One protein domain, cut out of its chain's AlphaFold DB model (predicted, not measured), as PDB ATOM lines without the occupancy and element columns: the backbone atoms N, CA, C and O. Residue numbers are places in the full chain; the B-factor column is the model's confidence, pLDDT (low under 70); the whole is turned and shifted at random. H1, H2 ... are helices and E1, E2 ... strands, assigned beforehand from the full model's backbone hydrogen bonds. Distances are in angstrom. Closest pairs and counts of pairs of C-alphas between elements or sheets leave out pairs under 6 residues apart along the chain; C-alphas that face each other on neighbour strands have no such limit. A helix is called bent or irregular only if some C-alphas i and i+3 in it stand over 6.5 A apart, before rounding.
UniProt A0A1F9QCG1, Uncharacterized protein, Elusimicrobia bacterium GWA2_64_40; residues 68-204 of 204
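This is residues 68 to 204 of the 204 residues of an uncharacterized protein of Elusimicrobia bacterium GWA2_64_40 (UniProt A0A1F9QCG1). Two antiparallel sheets lie partly face to face as a sandwich, their strands nearly aligned: the larger is E2-E3-E4-E5, the smaller E1-E7-E6. The short helices H1 and H2 cover the larger sheet on its face away from the smaller one, while H3 and a long link pass by the E2 edge to reach E6. The printed part has 137 residues, with three named helices and seven named strands in the order E1 E2 E3 E4 E5 H1 H2 H3 E6 E7; the class is mixed, helices and strands. It is compact, with a radius of gyration of the C-alphas of 15.3 A and spans of 44 by 32 by 25 A.

E2 (residues 88 to 97), E3 (103 to 112), E4 (115 to 125) and E5 (135 to 141) form a meander, each strand the antiparallel neighbour of the one before. This sheet is twisted, and E4 bends by 54 degrees at residue 118. N 92 and O 107 of E2 and E3 are 2.8 A apart, N 108 and O 120 of E3 and E4 2.8 A, and N 121 and O 138 of E4 and E5 2.9 A, within hydrogen-bond range. H1 (146 to 152) is on this sheet at a height of 8.6 A, over E4 and along the strands, at 7 degrees to E4 on the local plane; their closest C-alphas, of Tyr 119 and Ile 149, are 7.4 A apart. H2 (162 to 166) is on the same face at 6.9 A, over none of the strands, but only just: 2 of its C-alphas fall on E4. H1 and H2 touch, the closest C-alphas being those of Lys 146 and Pro 162, 5.4 A apart. H3 (168 to 173) is not on the sheet and is close to H2 but not clearly touching, with C-alphas 164 and 170 closest at 6.5 A. In the other sheet, E7 (199 to 203) is the inner strand between E1 (69 to 80) and E6 (189 to 194): N 73 and O 200 are 2.8 A apart, as are N 192 and O 201. The sandwich, two sheets face to face, has their best planes 8 degrees apart; the closest C-alphas of E1 and E3, of Pro 76 and Thr 108, are 6.3 A apart. Every O i to N i+4 pair is within hydrogen-bond range in H3, 2 of 3 in H1, and 0 of 1 in H2, which has 0 of 2 O i to N i+3 pairs within range. H2 is irregular: C-alphas 163 and 166 are 7.1 A apart.

E1 is 34.5 A long, from C-alpha 69 at (4.918, -11.710, -35.987). E2, E3, E4 and E5 measure 28.6, 29.6, 30.7 and 19.9 A. H1, H2 and H3 measure 10.7, 8.8 and 8.6 A; E6 measures 16.8 A. E7, 13.2 A, ends at C-alpha 203 at (9.331, -9.464, -38.524).

The farthest C-alphas, of Pro 85 and Glu 129, are 46.8 A apart. The printed part has no cut; the link from H3 to E6 is long, residues 174 to 188. The mean pLDDT of the printed part is 88.9, with residues 130, 143 to 146 and 159 under 70.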
ATOM      1  N   LYS A  68       5.963 -13.969 -31.796       89.31
ATOM      2  CA  LYS A  68       6.518 -13.493 -33.062       89.31
ATOM      3  C   LYS A  68       5.420 -12.993 -33.983       89.31
ATOM      4  O   LYS A  68       4.279 -13.464 -33.937       89.31
ATOM      5  N   GLY A  69       5.789 -12.114 -34.898       91.56
ATOM      6  CA  GLY A  69       4.918 -11.710 -35.987       91.56
ATOM      7  C   GLY A  69       5.650 -11.458 -37.294       91.56
ATOM      8  O   GLY A  69       6.855 -11.227 -37.356       91.56
ATOM      9  N   GLU A  70       4.890 -11.543 -38.376       94.00
ATOM     10  CA  GLU A  70       5.296 -11.180 -39.723       94.00
ATOM     11  C   GLU A  70       4.219 -10.271 -40.320       94.00
ATOM     12  O   GLU A  70       3.063 -10.662 -40.497       94.00
ATOM     13  N   LEU A  71       4.619  -9.055 -40.673       94.81
ATOM     14  CA  LEU A  71       3.830  -8.097 -41.431       94.81
ATOM     15  C   LEU A  71       4.396  -8.047 -42.847       94.81
ATOM     16  O   LEU A  71       5.571  -7.762 -43.044       94.81
ATOM     17  N   THR A  72       3.570  -8.306 -43.854       96.94
ATOM     18  CA  THR A  72       3.925  -8.090 -45.259       96.94
ATOM     19  C   THR A  72       3.058  -6.977 -45.826       96.94
ATOM     20  O   THR A  72       1.850  -7.149 -45.988       96.94
ATOM     21  N   VAL A  73       3.677  -5.850 -46.157       97.12
ATOM     22  CA  VAL A  73       3.050  -4.713 -46.833       97.12
ATOM     23  C   VAL A  73       3.373  -4.806 -48.318       97.12
ATOM     24  O   VAL A  73       4.536  -4.850 -48.698       97.12
ATOM     25  N   THR A  74       2.352  -4.843 -49.165       97.69
ATOM     26  CA  THR A  74       2.461  -4.558 -50.600       97.69
ATOM     27  C   THR A  74       2.119  -3.090 -50.774       97.69
ATOM     28  O   THR A  74       0.958  -2.709 -50.581       97.69
ATOM     29  N   PHE A  75       3.126  -2.264 -51.058       96.81
ATOM     30  CA  PHE A  75       2.929  -0.820 -51.144       96.81
ATOM     31  C   PHE A  75       2.001  -0.462 -52.307       96.81
ATOM     32  O   PHE A  75       1.907  -1.226 -53.275       96.81
ATOM     33  N   PRO A  76       1.302   0.686 -52.229       96.12
ATOM     34  CA  PRO A  76       0.347   1.061 -53.256       96.12
ATOM     35  C   PRO A  76       0.992   1.121 -54.644       96.12
ATOM     36  O   PRO A  76       1.933   1.883 -54.871       96.12
ATOM     37  N   LYS A  77       0.455   0.325 -55.569       94.25
ATOM     38  CA  LYS A  77       0.691   0.429 -57.008       94.25
ATOM     39  C   LYS A  77      -0.405   1.298 -57.610       94.25
ATOM     40  O   LYS A  77      -1.578   1.098 -57.288       94.25
ATOM     41  N   VAL A  78      -0.017   2.242 -58.458       94.06
ATOM     42  CA  VAL A  78      -0.938   3.169 -59.117       94.06
ATOM     43  C   VAL A  78      -0.931   2.896 -60.610       94.06
ATOM     44  O   VAL A  78       0.132   2.899 -61.226       94.06
ATOM     45  N   ASP A  79      -2.114   2.669 -61.164       92.56
ATOM     46  CA  ASP A  79      -2.349   2.541 -62.595       92.56
ATOM     47  C   ASP A  79      -3.256   3.704 -63.034       92.56
ATOM     48  O   ASP A  79      -4.370   3.865 -62.528       92.56
ATOM     49  N   PHE A  80      -2.749   4.537 -63.942       90.44
ATOM     50  CA  PHE A  80      -3.474   5.659 -64.539       90.44
ATOM     51  C   PHE A  80      -4.090   5.193 -65.863       90.44
ATOM     52  O   PHE A  80      -3.372   4.696 -66.730       90.44
ATOM     53  N   GLY A  81      -5.410   5.316 -66.007       85.81
ATOM     54  CA  GLY A  81      -6.157   4.829 -67.171       85.81
ATOM     55  C   GLY A  81      -5.854   5.570 -68.471       85.81
ATOM     56  O   GLY A  81      -5.800   4.945 -69.522       85.81
ATOM     57  N   ASP A  82      -5.595   6.873 -68.370       84.94
ATOM     58  CA  ASP A  82      -5.224   7.761 -69.475       84.94
ATOM     59  C   ASP A  82      -4.139   8.728 -68.967       84.94
ATOM     60  O   ASP A  82      -4.381   9.917 -68.782       84.94
ATOM     61  N   ALA A  83      -2.963   8.189 -68.630       83.19
ATOM     62  CA  ALA A  83      -1.881   8.971 -68.031       83.19
ATOM     63  C   ALA A  83      -1.437  10.116 -68.956       83.19
ATOM     64  O   ALA A  83      -0.959   9.869 -70.071       83.19
ATOM     65  N   ALA A  84      -1.534  11.356 -68.483       84.62
ATOM     66  CA  ALA A  84      -0.930  12.497 -69.150       84.62
ATOM     67  C   ALA A  84       0.598  12.489 -68.940       84.62
ATOM     68  O   ALA A  84       1.097  11.951 -67.941       84.62
ATOM     69  N   PRO A  85       1.385  13.091 -69.851       83.81
ATOM     70  CA  PRO A  85       2.775  13.414 -69.555       83.81
ATOM     71  C   PRO A  85       2.852  14.168 -68.223       83.81
ATOM     72  O   PRO A  85       2.123  15.124 -68.029       83.81
ATOM     73  N   GLY A  86       3.702  13.707 -67.301       85.50
ATOM     74  CA  GLY A  86       3.825  14.309 -65.967       85.50
ATOM     75  C   GLY A  86       3.072  13.579 -64.850       85.50
ATOM     76  O   GLY A  86       3.435  13.772 -63.686       85.50
ATOM     77  N   ASP A  87       2.132  12.683 -65.171       91.06
ATOM     78  CA  ASP A  87       1.435  11.858 -64.176       91.06
ATOM     79  C   ASP A  87       2.381  10.839 -63.537       91.06
ATOM     80  O   ASP A  87       2.979   9.987 -64.203       91.06
ATOM     81  N   LYS A  88       2.548  10.936 -62.217       92.94
ATOM     82  CA  LYS A  88       3.466  10.094 -61.443       92.94
ATOM     83  C   LYS A  88       2.912   9.780 -60.064       92.94
ATOM     84  O   LYS A  88       2.196  10.566 -59.450       92.94
ATOM     85  N   ALA A  89       3.311   8.623 -59.551       94.25
ATOM     86  CA  ALA A  89       3.098   8.237 -58.168       94.25
ATOM     87  C   ALA A  89       4.452   8.121 -57.456       94.25
ATOM     88  O   ALA A  89       5.348   7.422 -57.928       94.25
ATOM     89  N   HIS A  90       4.594   8.793 -56.317       94.69
ATOM     90  CA  HIS A  90       5.808   8.784 -55.504       94.69
ATOM     91  C   HIS A  90       5.542   8.074 -54.183       94.69
ATOM     92  O   HIS A  90       4.712   8.524 -53.395       94.69
ATOM     93  N   LEU A  91       6.237   6.960 -53.952       95.62
ATOM     94  CA  LEU A  91       6.182   6.219 -52.697       95.62
ATOM     95  C   LEU A  91       7.240   6.749 -51.729       95.62
ATOM     96  O   LEU A  91       8.427   6.773 -52.049       95.62
ATOM     97  N   PHE A  92       6.798   7.077 -50.524       95.75
ATOM     98  CA  PHE A  92       7.646   7.423 -49.397       95.75
ATOM     99  C   PHE A  92       7.402   6.452 -48.253       95.75
ATOM    100  O   PHE A  92       6.252   6.116 -47.961       95.75
ATOM    101  N   VAL A  93       8.468   6.027 -47.579       96.56
ATOM    102  CA  VAL A  93       8.397   5.068 -46.469       96.56
ATOM    103  C   VAL A  93       9.353   5.488 -45.363       96.56
ATOM    104  O   VAL A  93      10.513   5.791 -45.630       96.56
ATOM    105  N   LYS A  94       8.874   5.500 -44.117       95.00
ATOM    106  CA  LYS A  94       9.639   5.943 -42.950       95.00
ATOM    107  C   LYS A  94       9.337   5.105 -41.709       95.00
ATOM    108  O   LYS A  94       8.184   4.763 -41.448       95.00
ATOM    109  N   LEU A  95      10.365   4.859 -40.900       93.94
ATOM    110  CA  LEU A  95      10.205   4.465 -39.499       93.94
ATOM    111  C   LEU A  95      10.154   5.732 -38.632       93.94
ATOM    112  O   LEU A  95      11.099   6.516 -38.618       93.94
ATOM    113  N   LEU A  96       9.028   5.978 -37.956       89.50
ATOM    114  CA  LEU A  96       8.816   7.185 -37.132       89.50
ATOM    115  C   LEU A  96       9.329   7.034 -35.702       89.50
ATOM    116  O   LEU A  96       9.655   8.020 -35.045       89.50
ATOM    117  N   ARG A  97       9.356   5.797 -35.218       80.94
ATOM    118  CA  ARG A  97       9.946   5.387 -33.945       80.94
ATOM    119  C   ARG A  97      10.699   4.099 -34.204       80.94
ATOM    120  O   ARG A  97      10.232   3.282 -34.995       80.94
ATOM    121  N   GLU A  98      11.840   3.943 -33.553       78.88
ATOM    122  CA  GLU A  98      12.702   2.771 -33.705       78.88
ATOM    123  C   GLU A  98      12.514   1.781 -32.550       78.88
ATOM    124  O   GLU A  98      12.455   0.575 -32.775       78.88
ATOM    125  N   THR A  99      12.344   2.280 -31.322       70.81
ATOM    126  CA  THR A  99      12.171   1.467 -30.112       70.81
ATOM    127  C   THR A  99      11.164   2.108 -29.140       70.81
ATOM    128  O   THR A  99      10.943   3.322 -29.192       70.81
ATOM    129  N   PRO A 100      10.518   1.312 -28.263       74.94
ATOM    130  CA  PRO A 100      10.607  -0.151 -28.171       74.94
ATOM    131  C   PRO A 100       9.695  -0.881 -29.182       74.94
ATOM    132  O   PRO A 100       9.973  -2.022 -29.536       74.94
ATOM    133  N   SER A 101       8.705  -0.182 -29.749       83.62
ATOM    134  CA  SER A 101       7.794  -0.663 -30.798       83.62
ATOM    135  C   SER A 101       7.865   0.259 -32.027       83.62
ATOM    136  O   SER A 101       7.406   1.407 -31.950       83.62
ATOM    137  N   PRO A 102       8.472  -0.173 -33.149       90.69
ATOM    138  CA  PRO A 102       8.665   0.683 -34.298       90.69
ATOM    139  C   PRO A 102       7.348   0.997 -35.000       90.69
ATOM    140  O   PRO A 102       6.440   0.171 -35.095       90.69
ATOM    141  N   VAL A 103       7.258   2.217 -35.523       93.62
ATOM    142  CA  VAL A 103       6.087   2.682 -36.273       93.62
ATOM    143  C   VAL A 103       6.481   2.845 -37.729       93.62
ATOM    144  O   VAL A 103       7.230   3.760 -38.070       93.62
ATOM    145  N   LEU A 104       5.962   1.964 -38.578       95.06
ATOM    146  CA  LEU A 104       6.137   2.030 -40.021       95.06
ATOM    147  C   LEU A 104       5.034   2.910 -40.619       95.06
ATOM    148  O   LEU A 104       3.847   2.646 -40.435       95.06
ATOM    149  N   SER A 105       5.428   3.946 -41.350       96.00
ATOM    150  CA  SER A 105       4.531   4.890 -42.015       96.00
ATOM    151  C   SER A 105       4.909   4.999 -43.489       96.00
ATOM    152  O   SER A 105       6.091   5.101 -43.819       96.00
ATOM    153  N   TRP A 106       3.929   4.955 -44.387       96.88
ATOM    154  CA  TRP A 106       4.159   5.089 -45.825       96.88
ATOM    155  C   TRP A 106       3.068   5.905 -46.499       96.88
ATOM    156  O   TRP A 106       1.912   5.874 -46.089       96.88
ATOM    157  N   ALA A 107       3.417   6.580 -47.589       96.00
ATOM    158  CA  ALA A 107       2.454   7.261 -48.439       96.00
ATOM    159  C   ALA A 107       2.866   7.187 -49.903       96.00
ATOM    160  O   ALA A 107       4.013   7.457 -50.246       96.00
ATOM    161  N   THR A 108       1.901   6.888 -50.762       96.06
ATOM    162  CA  THR A 108       2.008   7.076 -52.203       96.06
ATOM    163  C   THR A 108       1.283   8.362 -52.571       96.06
ATOM    164  O   THR A 108       0.057   8.432 -52.461       96.06
ATOM    165  N   VAL A 109       2.040   9.376 -52.979       94.12
ATOM    166  CA  VAL A 109       1.534  10.681 -53.419       94.12
ATOM    167  C   VAL A 109       1.353  10.669 -54.928       94.12
ATOM    168  O   VAL A 109       2.242  10.235 -55.657       94.12
ATOM    169  N   LEU A 110       0.200  11.139 -55.384       93.38
ATOM    170  CA  LEU A 110      -0.155  11.262 -56.788       93.38
ATOM    171  C   LEU A 110       0.130  12.684 -57.253       93.38
ATOM    172  O   LEU A 110      -0.342  13.644 -56.636       93.38
ATOM    173  N   CYS A 111       0.874  12.802 -58.341       91.56
ATOM    174  CA  CYS A 111       1.287  14.065 -58.926       91.56
ATOM    175  C   CYS A 111       0.943  14.097 -60.415       91.56
ATOM    176  O   CYS A 111       1.030  13.067 -61.077       91.56
ATOM    177  N   SER A 112       0.608  15.277 -60.929       90.12
ATOM    178  CA  SER A 112       0.437  15.562 -62.358       90.12
ATOM    179  C   SER A 112       1.059  16.916 -62.654       90.12
ATOM    180  O   SER A 112       0.741  17.886 -61.971       90.12
ATOM    181  N   ASP A 113       2.033  16.963 -63.561       88.00
ATOM    182  CA  ASP A 113       2.813  18.171 -63.882       88.00
ATOM    183  C   ASP A 113       3.354  18.926 -62.652       88.00
ATOM    184  O   ASP A 113       3.384  20.152 -62.583       88.00
ATOM    185  N   GLY A 114       3.787  18.181 -61.629       85.81
ATOM    186  CA  GLY A 114       4.292  18.756 -60.376       85.81
ATOM    187  C   GLY A 114       3.204  19.268 -59.423       85.81
ATOM    188  O   GLY A 114       3.524  19.760 -58.341       85.81
ATOM    189  N   HIS A 115       1.928  19.103 -59.765       86.75
ATOM    190  CA  HIS A 115       0.787  19.398 -58.907       86.75
ATOM    191  C   HIS A 115       0.305  18.162 -58.156       86.75
ATOM    192  O   HIS A 115       0.220  17.064 -58.695       86.75
ATOM    193  N   TYR A 116      -0.064  18.363 -56.895       87.88
ATOM    194  CA  TYR A 116      -0.652  17.334 -56.047       87.88
ATOM    195  C   TYR A 116      -2.083  16.987 -56.477       87.88
ATOM    196  O   TYR A 116      -2.949  17.864 -56.500       87.88
ATOM    197  N   LEU A 117      -2.334  15.703 -56.745       89.12
ATOM    198  CA  LEU A 117      -3.656  15.154 -57.070       89.12
ATOM    199  C   LEU A 117      -4.306  14.396 -55.908       89.12
ATOM    200  O   LEU A 117      -5.515  14.170 -55.903       89.12
ATOM    201  N   GLY A 118      -3.508  13.944 -54.943       90.88
ATOM    202  CA  GLY A 118      -3.985  13.114 -53.848       90.88
ATOM    203  C   GLY A 118      -2.907  12.207 -53.285       90.88
ATOM    204  O   GLY A 118      -1.741  12.266 -53.670       90.88
ATOM    205  N   TYR A 119      -3.294  11.345 -52.355       93.12
ATOM    206  CA  TYR A 119      -2.414  10.324 -51.805       93.12
ATOM    207  C   TYR A 119      -3.199   9.157 -51.210       93.12
ATOM    208  O   TYR A 119      -4.343   9.306 -50.766       93.12
ATOM    209  N   LYS A 120      -2.537   8.003 -51.138       95.19
ATOM    210  CA  LYS A 120      -2.911   6.901 -50.253       95.19
ATOM    211  C   LYS A 120      -1.755   6.650 -49.299       95.19
ATOM    212  O   LYS A 120      -0.647   6.369 -49.746       95.19
ATOM    213  N   GLY A 121      -2.005   6.734 -48.004       95.56
ATOM    214  CA  GLY A 121      -1.003   6.474 -46.981       95.56
ATOM    215  C   GLY A 121      -1.520   5.556 -45.896       95.56
ATOM    216  O   GLY A 121      -2.721   5.304 -45.797       95.56
ATOM    217  N   SER A 122      -0.603   5.027 -45.104       96.75
ATOM    218  CA  SER A 122      -0.945   4.221 -43.950       96.75
ATOM    219  C   SER A 122       0.174   4.213 -42.922       96.75
ATOM    220  O   SER A 122       1.354   4.367 -43.237       96.75
ATOM    221  N   THR A 123      -0.217   4.031 -41.667       95.25
ATOM    222  CA  THR A 123       0.701   3.883 -40.542       95.25
ATOM    223  C   THR A 123       0.320   2.656 -39.725       95.25
ATOM    224  O   THR A 123      -0.857   2.416 -39.452       95.25
ATOM    225  N   VAL A 124       1.331   1.886 -39.332       93.81
ATOM    226  CA  VAL A 124       1.194   0.686 -38.509       93.81
ATOM    227  C   VAL A 124       2.233   0.697 -37.393       93.81
ATOM    228  O   VAL A 124       3.428   0.895 -37.629       93.81
ATOM    229  N   GLY A 125       1.768   0.495 -36.163       91.50
ATOM    230  CA  GLY A 125       2.639   0.196 -35.030       91.50
ATOM    231  C   GLY A 125       2.944  -1.297 -35.004       91.50
ATOM    232  O   GLY A 125       2.015  -2.106 -35.003       91.50
ATOM    233  N   ILE A 126       4.224  -1.658 -35.010       88.81
ATOM    234  CA  ILE A 126       4.670  -3.049 -34.911       88.81
ATOM    235  C   ILE A 126       4.836  -3.374 -33.419       88.81
ATOM    236  O   ILE A 126       5.636  -2.706 -32.764       88.81
ATOM    237  N   PRO A 127       4.068  -4.330 -32.866       86.31
ATOM    238  CA  PRO A 127       4.128  -4.657 -31.445       86.31
ATOM    239  C   PRO A 127       5.411  -5.430 -31.100       86.31
ATOM    240  O   PRO A 127       6.012  -6.047 -31.972       86.31
ATOM    241  N   GLU A 128       5.801  -5.428 -29.825       82.38
ATOM    242  CA  GLU A 128       6.976  -6.169 -29.322       82.38
ATOM    243  C   GLU A 128       6.764  -7.684 -29.269       82.38
ATOM    244  O   GLU A 128       7.684  -8.455 -29.527       82.38
ATOM    245  N   GLU A 129       5.547  -8.112 -28.952       79.38
ATOM    246  CA  GLU A 129       5.147  -9.515 -28.859       79.38
ATOM    247  C   GLU A 129       3.752  -9.711 -29.475       79.38
ATOM    248  O   GLU A 129       3.212  -8.811 -30.129       79.38
ATOM    249  N   GLY A 130       3.163 -10.902 -29.328       68.88
ATOM    250  CA  GLY A 130       1.785 -11.127 -29.766       68.88
ATOM    251  C   GLY A 130       0.830 -10.114 -29.118       68.88
ATOM    252  O   GLY A 130       0.921  -9.846 -27.925       68.88
ATOM    253  N   GLY A 131      -0.095  -9.533 -29.887       70.12
ATOM    254  CA  GLY A 131      -0.955  -8.471 -29.363       70.12
ATOM    255  C   GLY A 131      -1.878  -7.832 -30.393       70.12
ATOM    256  O   GLY A 131      -2.027  -8.314 -31.517       70.12
ATOM    257  N   SER A 132      -2.521  -6.735 -29.988       74.00
ATOM    258  CA  SER A 132      -3.382  -5.949 -30.874       74.00
ATOM    259  C   SER A 132      -2.537  -5.105 -31.824       74.00
ATOM    260  O   SER A 132      -1.640  -4.386 -31.389       74.00
ATOM    261  N   LEU A 133      -2.858  -5.160 -33.114       80.50
ATOM    262  CA  LEU A 133      -2.236  -4.340 -34.147       80.50
ATOM    263  C   LEU A 133      -3.297  -3.428 -34.764       80.50
ATOM    264  O   LEU A 133      -4.407  -3.868 -35.058       80.50
ATOM    265  N   SER A 134      -2.945  -2.158 -34.956       83.31
ATOM    266  CA  SER A 134      -3.792  -1.171 -35.622       83.31
ATOM    267  C   SER A 134      -3.107  -0.687 -36.892       83.31
ATOM    268  O   SER A 134      -1.933  -0.310 -36.869       83.31
ATOM    269  N   ILE A 135      -3.853  -0.713 -37.994       89.31
ATOM    270  CA  ILE A 135      -3.455  -0.139 -39.277       89.31
ATOM    271  C   ILE A 135      -4.408   1.015 -39.538       89.31
ATOM    272  O   ILE A 135      -5.620   0.815 -39.619       89.31
ATOM    273  N   SER A 136      -3.858   2.215 -39.667       92.06
ATOM    274  CA  SER A 136      -4.617   3.396 -40.060       92.06
ATOM    275  C   SER A 136      -4.308   3.703 -41.512       92.06
ATOM    276  O   SER A 136      -3.205   4.160 -41.809       92.06
ATOM    277  N   GLU A 137      -5.253   3.429 -42.411       93.38
ATOM    278  CA  GLU A 137      -5.148   3.811 -43.818       93.38
ATOM    279  C   GLU A 137      -5.869   5.136 -44.081       93.38
ATOM    280  O   GLU A 137      -6.896   5.452 -43.482       93.38
ATOM    281  N   THR A 138      -5.357   5.923 -45.020       93.81
ATOM    282  CA  THR A 138      -6.015   7.137 -45.501       93.81
ATOM    283  C   THR A 138      -5.899   7.219 -47.011       93.81
ATOM    284  O   THR A 138      -4.826   7.009 -47.572       93.81
ATOM    285  N   LEU A 139      -7.009   7.542 -47.665       92.88
ATOM    286  CA  LEU A 139      -7.076   7.885 -49.078       92.88
ATOM    287  C   LEU A 139      -7.685   9.279 -49.184       92.88
ATOM    288  O   LEU A 139      -8.732   9.538 -48.592       92.88
ATOM    289  N   ALA A 140      -7.043  10.164 -49.935       90.31
ATOM    290  CA  ALA A 140      -7.585  11.484 -50.203       90.31
ATOM    291  C   ALA A 140      -7.230  11.912 -51.629       90.31
ATOM    292  O   ALA A 140      -6.062  11.865 -52.008       90.31
ATOM    293  N   LEU A 141      -8.234  12.312 -52.408       86.81
ATOM    294  CA  LEU A 141      -8.112  12.677 -53.822       86.81
ATOM    295  C   LEU A 141      -8.699  14.070 -54.066       86.81
ATOM    296  O   LEU A 141      -9.661  14.461 -53.402       86.81
ATOM    297  N   GLY A 142      -8.116  14.810 -55.007       77.00
ATOM    298  CA  GLY A 142      -8.509  16.168 -55.381       77.00
ATOM    299  C   GLY A 142      -7.460  17.225 -55.028       77.00
ATOM    300  O   GLY A 142      -6.352  16.919 -54.595       77.00
ATOM    301  N   SER A 143      -7.825  18.498 -55.188       62.91
ATOM    302  CA  SER A 143      -6.939  19.657 -54.984       62.91
ATOM    303  C   SER A 143      -6.882  20.167 -53.531       62.91
ATOM    304  O   SER A 143      -5.848  20.672 -53.088       62.91
ATOM    305  N   TYR A 144      -7.964  19.977 -52.765       66.19
ATOM    306  CA  TYR A 144      -8.102  20.297 -51.333       66.19
ATOM    307  C   TYR A 144      -7.610  19.272 -50.264       66.19
ATOM    308  O   TYR A 144      -7.579  19.638 -49.086       66.19
ATOM    309  N   PRO A 145      -7.173  18.028 -50.562       63.31
ATOM    310  CA  PRO A 145      -6.742  17.053 -49.553       63.31
ATOM    311  C   PRO A 145      -5.332  17.279 -48.998       63.31
ATOM    312  O   PRO A 145      -4.866  16.509 -48.156       63.31
ATOM    313  N   LYS A 146      -4.677  18.370 -49.399       67.56
ATOM    314  CA  LYS A 146      -3.380  18.840 -48.893       67.56
ATOM    315  C   LYS A 146      -3.308  18.908 -47.359       67.56
ATOM    316  O   LYS A 146      -2.267  18.637 -46.772       67.56
ATOM    317  N   LEU A 147      -4.427  19.195 -46.691       75.69
ATOM    318  CA  LEU A 147      -4.494  19.228 -45.224       75.69
ATOM    319  C   LEU A 147      -4.527  17.835 -44.581       75.69
ATOM    320  O   LEU A 147      -4.109  17.682 -43.434       75.69
ATOM    321  N   LEU A 148      -5.021  16.811 -45.285       86.38
ATOM    322  CA  LEU A 148      -5.114  15.459 -44.731       86.38
ATOM    323  C   LEU A 148      -3.740  14.802 -44.641       86.38
ATOM    324  O   LEU A 148      -3.435  14.222 -43.605       86.38
ATOM    325  N   ILE A 149      -2.901  14.930 -45.674       87.50
ATOM    326  CA  ILE A 149      -1.542  14.368 -45.639       87.50
ATOM    327  C   ILE A 149      -0.702  14.997 -44.521       87.50
ATOM    328  O   ILE A 149      -0.000  14.278 -43.818       87.50
ATOM    329  N   ALA A 150      -0.868  16.297 -44.260       87.19
ATOM    330  CA  ALA A 150      -0.191  16.970 -43.154       87.19
ATOM    331  C   ALA A 150      -0.640  16.478 -41.768       87.19
ATOM    332  O   ALA A 150       0.133  16.512 -40.814       87.19
ATOM    333  N   ARG A 151      -1.884  15.999 -41.641       88.25
ATOM    334  CA  ARG A 151      -2.414  15.448 -40.385       88.25
ATOM    335  C   ARG A 151      -2.023  13.989 -40.172       88.25
ATOM    336  O   ARG A 151      -1.722  13.603 -39.049       88.25
ATOM    337  N   THR A 152      -2.054  13.175 -41.223       91.38
ATOM    338  CA  THR A 152      -1.850  11.718 -41.117       91.38
ATOM    339  C   THR A 152      -0.394  11.305 -41.316       91.38
ATOM    340  O   THR A 152       0.046  10.321 -40.731       91.38
ATOM    341  N   HIS A 153       0.365  12.062 -42.111       92.88
ATOM    342  CA  HIS A 153       1.780  11.841 -42.404       92.88
ATOM    343  C   HIS A 153       2.544  13.169 -42.267       92.88
ATOM    344  O   HIS A 153       3.165  13.626 -43.225       92.88
ATOM    345  N   PRO A 154       2.542  13.805 -41.078       90.38
ATOM    346  CA  PRO A 154       3.158  15.122 -40.867       90.38
ATOM    347  C   PRO A 154       4.647  15.160 -41.227       90.38
ATOM    348  O   PRO A 154       5.184  16.209 -41.561       90.38
ATOM    349  N   TRP A 155       5.326  14.011 -41.201       91.00
ATOM    350  CA  TRP A 155       6.720  13.874 -41.613       91.00
ATOM    351  C   TRP A 155       6.950  14.104 -43.116       91.00
ATOM    352  O   TRP A 155       8.088  14.365 -43.500       91.00
ATOM    353  N   LEU A 156       5.907  14.025 -43.951       89.69
ATOM    354  CA  LEU A 156       5.939  14.402 -45.371       89.69
ATOM    355  C   LEU A 156       5.737  15.898 -45.588       89.69
ATOM    356  O   LEU A 156       6.029  16.394 -46.662       89.69
ATOM    357  N   THR A 157       5.224  16.630 -44.606       83.88
ATOM    358  CA  THR A 157       4.895  18.054 -44.768       83.88
ATOM    359  C   THR A 157       5.547  18.911 -43.688       83.88
ATOM    360  O   THR A 157       5.061  20.002 -43.417       83.88
ATOM    361  N   ALA A 158       6.580  18.401 -43.009       70.62
ATOM    362  CA  ALA A 158       7.122  18.911 -41.747       70.62
ATOM    363  C   ALA A 158       7.677  20.351 -41.842       70.62
ATOM    364  O   ALA A 158       8.888  20.559 -41.880       70.62
ATOM    365  N   GLY A 159       6.776  21.337 -41.852       64.25
ATOM    366  CA  GLY A 159       7.069  22.766 -41.983       64.25
ATOM    367  C   GLY A 159       7.031  23.307 -43.416       64.25
ATOM    368  O   GLY A 159       7.327  24.481 -43.613       64.25
ATOM    369  N   GLU A 160       6.665  22.490 -44.403       71.12
ATOM    370  CA  GLU A 160       6.552  22.913 -45.803       71.12
ATOM    371  C   GLU A 160       5.095  23.019 -46.241       71.12
ATOM    372  O   GLU A 160       4.210  22.369 -45.681       71.12
ATOM    373  N   ASP A 161       4.855  23.832 -47.273       77.25
ATOM    374  CA  ASP A 161       3.561  23.870 -47.943       77.25
ATOM    375  C   ASP A 161       3.252  22.467 -48.500       77.25
ATOM    376  O   ASP A 161       4.008  21.965 -49.338       77.25
ATOM    377  N   PRO A 162       2.145  21.813 -48.096       73.25
ATOM    378  CA  PRO A 162       1.752  20.525 -48.661       73.25
ATOM    379  C   PRO A 162       1.553  20.559 -50.188       73.25
ATOM    380  O   PRO A 162       1.524  19.510 -50.829       73.25
ATOM    381  N   ALA A 163       1.421  21.743 -50.798       75.56
ATOM    382  CA  ALA A 163       1.446  21.907 -52.249       75.56
ATOM    383  C   ALA A 163       2.795  21.525 -52.885       75.56
ATOM    384  O   ALA A 163       2.813  21.132 -54.049       75.56
ATOM    385  N   ALA A 164       3.900  21.607 -52.140       86.06
ATOM    386  CA  ALA A 164       5.254  21.377 -52.634       86.06
ATOM    387  C   ALA A 164       5.656  19.896 -52.696       86.06
ATOM    388  O   ALA A 164       6.707  19.585 -53.250       86.06
ATOM    389  N   VAL A 165       4.827  18.972 -52.195       88.44
ATOM    390  CA  VAL A 165       5.142  17.530 -52.099       88.44
ATOM    391  C   VAL A 165       5.413  16.880 -53.471       88.44
ATOM    392  O   VAL A 165       6.107  15.872 -53.562       88.44
ATOM    393  N   CYS A 166       4.913  17.480 -54.554       90.25
ATOM    394  CA  CYS A 166       5.155  17.043 -55.933       90.25
ATOM    395  C   CYS A 166       6.282  17.814 -56.646       90.25
ATOM    396  O   CYS A 166       6.570  17.551 -57.813       90.25
ATOM    397  N   SER A 167       6.924  18.769 -55.969       90.88
ATOM    398  CA  SER A 167       8.003  19.563 -56.553       90.88
ATOM    399  C   SER A 167       9.310  18.763 -56.640       90.88
ATOM    400  O   SER A 167       9.611  17.974 -55.740       90.88
ATOM    401  N   PRO A 168      10.156  18.993 -57.662       90.88
ATOM    402  CA  PRO A 168      11.459  18.336 -57.758       90.88
ATOM    403  C   PRO A 168      12.350  18.551 -56.525       90.88
ATOM    404  O   PRO A 168      13.018  17.621 -56.081       90.88
ATOM    405  N   ALA A 169      12.322  19.754 -55.940       91.00
ATOM    406  CA  ALA A 169      13.098  20.085 -54.745       91.00
ATOM    407  C   ALA A 169      12.689  19.226 -53.538       91.00
ATOM    408  O   ALA A 169      13.546  18.702 -52.824       91.00
ATOM    409  N   PHE A 170      11.383  19.027 -53.345       91.38
ATOM    410  CA  PHE A 170      10.869  18.161 -52.291       91.38
ATOM    411  C   PHE A 170      11.246  16.693 -52.526       91.38
ATOM    412  O   PHE A 170      11.703  16.011 -51.607       91.38
ATOM    413  N   LEU A 171      11.100  16.202 -53.761       90.38
ATOM    414  CA  LEU A 171      11.445  14.820 -54.111       90.38
ATOM    415  C   LEU A 171      12.929  14.514 -53.877       90.38
ATOM    416  O   LEU A 171      13.259  13.424 -53.405       90.38
ATOM    417  N   GLU A 172      13.810  15.471 -54.170       91.62
ATOM    418  CA  GLU A 172      15.244  15.351 -53.897       91.62
ATOM    419  C   GLU A 172      15.530  15.343 -52.392       91.62
ATOM    420  O   GLU A 172      16.263  14.481 -51.907       91.62
ATOM    421  N   LYS A 173      14.893  16.237 -51.625       90.69
ATOM    422  CA  LYS A 173      15.000  16.264 -50.157       90.69
ATOM    423  C   LYS A 173      14.559  14.944 -49.515       90.69
ATOM    424  O   LYS A 173      15.138  14.518 -48.521       90.69
ATOM    425  N   MET A 174      13.542  14.294 -50.077       91.50
ATOM    426  CA  MET A 174      12.939  13.073 -49.534       91.50
ATOM    427  C   MET A 174      13.508  11.782 -50.132       91.50
ATOM    428  O   MET A 174      12.941  10.705 -49.930       91.50
ATOM    429  N   LYS A 175      14.635  11.846 -50.851       88.69
ATOM    430  CA  LYS A 175      15.243  10.670 -51.493       88.69
ATOM    431  C   LYS A 175      15.629   9.552 -50.524       88.69
ATOM    432  O   LYS A 175      15.600   8.394 -50.927       88.69
ATOM    433  N   ASP A 176      15.913   9.889 -49.269       89.62
ATOM    434  CA  ASP A 176      16.299   8.930 -48.227       89.62
ATOM    435  C   ASP A 176      15.096   8.329 -47.487       89.62
ATOM    436  O   ASP A 176      15.256   7.516 -46.578       89.62
ATOM    437  N   VAL A 177      13.874   8.706 -47.870       91.94
ATOM    438  CA  VAL A 177      12.630   8.242 -47.247       91.94
ATOM    439  C   VAL A 177      11.912   7.284 -48.193       91.94
ATOM    440  O   VAL A 177      10.797   7.539 -48.649       91.94
ATOM    441  N   ARG A 178      12.587   6.185 -48.536       91.06
ATOM    442  CA  ARG A 178      12.125   5.165 -49.485       91.06
ATOM    443  C   ARG A 178      12.161   3.780 -48.848       91.06
ATOM    444  O   ARG A 178      12.780   3.567 -47.811       91.06
ATOM    445  N   ALA A 179      11.490   2.815 -49.467       90.81
ATOM    446  CA  ALA A 179      11.466   1.450 -48.944       90.81
ATOM    447  C   ALA A 179      12.862   0.801 -48.958       90.81
ATOM    448  O   ALA A 179      13.197   0.023 -48.068       90.81
ATOM    449  N   GLU A 180      13.679   1.154 -49.949       91.88
ATOM    450  CA  GLU A 180      15.045   0.670 -50.155       91.88
ATOM    451  C   GLU A 180      16.034   1.195 -49.110       91.88
ATOM    452  O   GLU A 180      17.079   0.584 -48.904       91.88
ATOM    453  N   THR A 181      15.725   2.324 -48.471       92.06
ATOM    454  CA  THR A 181      16.614   2.994 -47.510       92.06
ATOM    455  C   THR A 181      16.288   2.642 -46.062       92.06
ATOM    456  O   THR A 181      16.959   3.115 -45.145       92.06
ATOM    457  N   LEU A 182      15.277   1.797 -45.831       92.25
ATOM    458  CA  LEU A 182      14.952   1.316 -44.496       92.25
ATOM    459  C   LEU A 182      16.102   0.475 -43.913       92.25
ATOM    460  O   LEU A 182      16.691  -0.345 -44.622       92.25
ATOM    461  N   PRO A 183      16.394   0.611 -42.607       92.56
ATOM    462  CA  PRO A 183      17.378  -0.235 -41.951       92.56
ATOM    463  C   PRO A 183      16.912  -1.692 -41.970       92.56
ATOM    464  O   PRO A 183      15.776  -1.997 -41.616       92.56
ATOM    465  N   ALA A 184      17.814  -2.615 -42.310       94.38
ATOM    466  CA  ALA A 184      17.498  -4.046 -42.337       94.38
ATOM    467  C   ALA A 184      17.101  -4.600 -40.954       94.38
ATOM    468  O   ALA A 184      16.405  -5.615 -40.859       94.38
ATOM    469  N   LYS A 185      17.552  -3.951 -39.873       94.12
ATOM    470  CA  LYS A 185      17.271  -4.345 -38.494       94.12
ATOM    471  C   LYS A 185      17.245  -3.136 -37.563       94.12
ATOM    472  O   LYS A 185      18.102  -2.264 -37.666       94.12
ATOM    473  N   VAL A 186      16.310  -3.137 -36.619       92.38
ATOM    474  CA  VAL A 186      16.219  -2.183 -35.506       92.38
ATOM    475  C   VAL A 186      15.826  -2.981 -34.269       92.38
ATOM    476  O   VAL A 186      14.773  -3.602 -34.268       92.38
ATOM    477  N   GLY A 187      16.662  -3.037 -33.230       90.56
ATOM    478  CA  GLY A 187      16.388  -3.887 -32.061       90.56
ATOM    479  C   GLY A 187      16.140  -5.356 -32.448       90.56
ATOM    480  O   GLY A 187      16.983  -5.978 -33.097       90.56
ATOM    481  N   ASN A 188      14.978  -5.901 -32.076       90.38
ATOM    482  CA  ASN A 188      14.551  -7.262 -32.442       90.38
ATOM    483  C   ASN A 188      13.784  -7.333 -33.774       90.38
ATOM    484  O   ASN A 188      13.477  -8.422 -34.250       90.38
ATOM    485  N   TYR A 189      13.529  -6.188 -34.405       92.81
ATOM    486  CA  TYR A 189      12.746  -6.071 -35.626       92.81
ATOM    487  C   TYR A 189      13.640  -6.192 -36.853       92.81
ATOM    488  O   TYR A 189      14.706  -5.580 -36.911       92.81
ATOM    489  N   SER A 190      13.197  -6.943 -37.859       95.06
ATOM    490  CA  SER A 190      13.871  -7.039 -39.160       95.06
ATOM    491  C   SER A 190      12.970  -6.543 -40.280       95.06
ATOM    492  O   SER A 190      11.763  -6.775 -40.236       95.06
ATOM    493  N   PHE A 191      13.560  -5.891 -41.280       96.19
ATOM    494  CA  PHE A 191      12.871  -5.303 -42.423       96.19
ATOM    495  C   PHE A 191      13.543  -5.756 -43.719       96.19
ATOM    496  O   PHE A 191      14.751  -5.616 -43.896       96.19
ATOM    497  N   GLU A 192      12.757  -6.313 -44.631       97.31
ATOM    498  CA  GLU A 192      13.233  -6.884 -45.888       97.31
ATOM    499  C   GLU A 192      12.352  -6.376 -47.034       97.31
ATOM    500  O   GLU A 192      11.180  -6.747 -47.144       97.31
ATOM    501  N   TYR A 193      12.901  -5.500 -47.876       97.44
ATOM    502  CA  TYR A 193      12.190  -4.946 -49.026       97.44
ATOM    503  C   TYR A 193      12.529  -5.697 -50.319       97.44
ATOM    504  O   TYR A 193      13.691  -5.935 -50.641       97.44
ATOM    505  N   ASN A 194      11.497  -6.050 -51.085       96.88
ATOM    506  CA  ASN A 194      11.612  -6.664 -52.401       96.88
ATOM    507  C   ASN A 194      11.109  -5.686 -53.480       96.88
ATOM    508  O   ASN A 194       9.889  -5.579 -53.666       96.88
ATOM    509  N   PRO A 195      12.009  -5.034 -54.244       94.62
ATOM    510  CA  PRO A 195      11.626  -4.039 -55.247       94.62
ATOM    511  C   PRO A 195      10.836  -4.640 -56.412       94.62
ATOM    512  O   PRO A 195       9.949  -3.994 -56.955       94.62
ATOM    513  N   ARG A 196      11.086  -5.908 -56.775       94.25
ATOM    514  CA  ARG A 196      10.374  -6.567 -57.888       94.25
ATOM    515  C   ARG A 196       8.891  -6.765 -57.596       94.25
ATOM    516  O   ARG A 196       8.086  -6.787 -58.517       94.25
ATOM    517  N   LYS A 197       8.545  -6.967 -56.324       94.69
ATOM    518  CA  LYS A 197       7.162  -7.183 -55.878       94.69
ATOM    519  C   LYS A 197       6.543  -5.937 -55.245       94.69
ATOM    520  O   LYS A 197       5.357  -5.966 -54.940       94.69
ATOM    521  N   ASN A 198       7.330  -4.878 -55.041       95.50
ATOM    522  CA  ASN A 198       6.953  -3.708 -54.253       95.50
ATOM    523  C   ASN A 198       6.426  -4.094 -52.855       95.50
ATOM    524  O   ASN A 198       5.388  -3.613 -52.395       95.50
ATOM    525  N   THR A 199       7.109  -5.040 -52.200       97.50
ATOM    526  CA  THR A 199       6.690  -5.572 -50.895       97.50
ATOM    527  C   THR A 199       7.750  -5.362 -49.832       97.50
ATOM    528  O   THR A 199       8.895  -5.759 -50.039       97.50
ATOM    529  N   LEU A 200       7.353  -4.856 -48.670       97.75
ATOM    530  CA  LEU A 200       8.154  -4.855 -47.452       97.75
ATOM    531  C   LEU A 200       7.665  -5.952 -46.514       97.75
ATOM    532  O   LEU A 200       6.471  -6.052 -46.224       97.75
ATOM    533  N   LYS A 201       8.593  -6.744 -45.996       97.44
ATOM    534  CA  LYS A 201       8.336  -7.690 -44.923       97.44
ATOM    535  C   LYS A 201       9.004  -7.208 -43.641       97.44
ATOM    536  O   LYS A 201      10.215  -7.027 -43.625       97.44
ATOM    537  N   ALA A 202       8.224  -7.045 -42.580       94.81
ATOM    538  CA  ALA A 202       8.709  -6.787 -41.234       94.81
ATOM    539  C   ALA A 202       8.474  -8.015 -40.344       94.81
ATOM    540  O   ALA A 202       7.408  -8.630 -40.418       94.81
ATOM    541  N   ARG A 203       9.453  -8.381 -39.514       94.06
ATOM    542  CA  ARG A 203       9.331  -9.464 -38.524       94.06
ATOM    543  C   ARG A 203       9.769  -8.986 -37.148       94.06
ATOM    544  O   ARG A 203      10.729  -8.216 -37.081       94.06
ATOM    545  N   TRP A 204       9.104  -9.479 -36.112       91.00
ATOM    546  CA  TRP A 204       9.410  -9.266 -34.696       91.00
ATOM    547  C   TRP A 204       9.271 -10.577 -33.930       91.00
ATOM    548  O   TRP A 204       8.512 -11.455 -34.412       91.00
TER     549      TRP A 204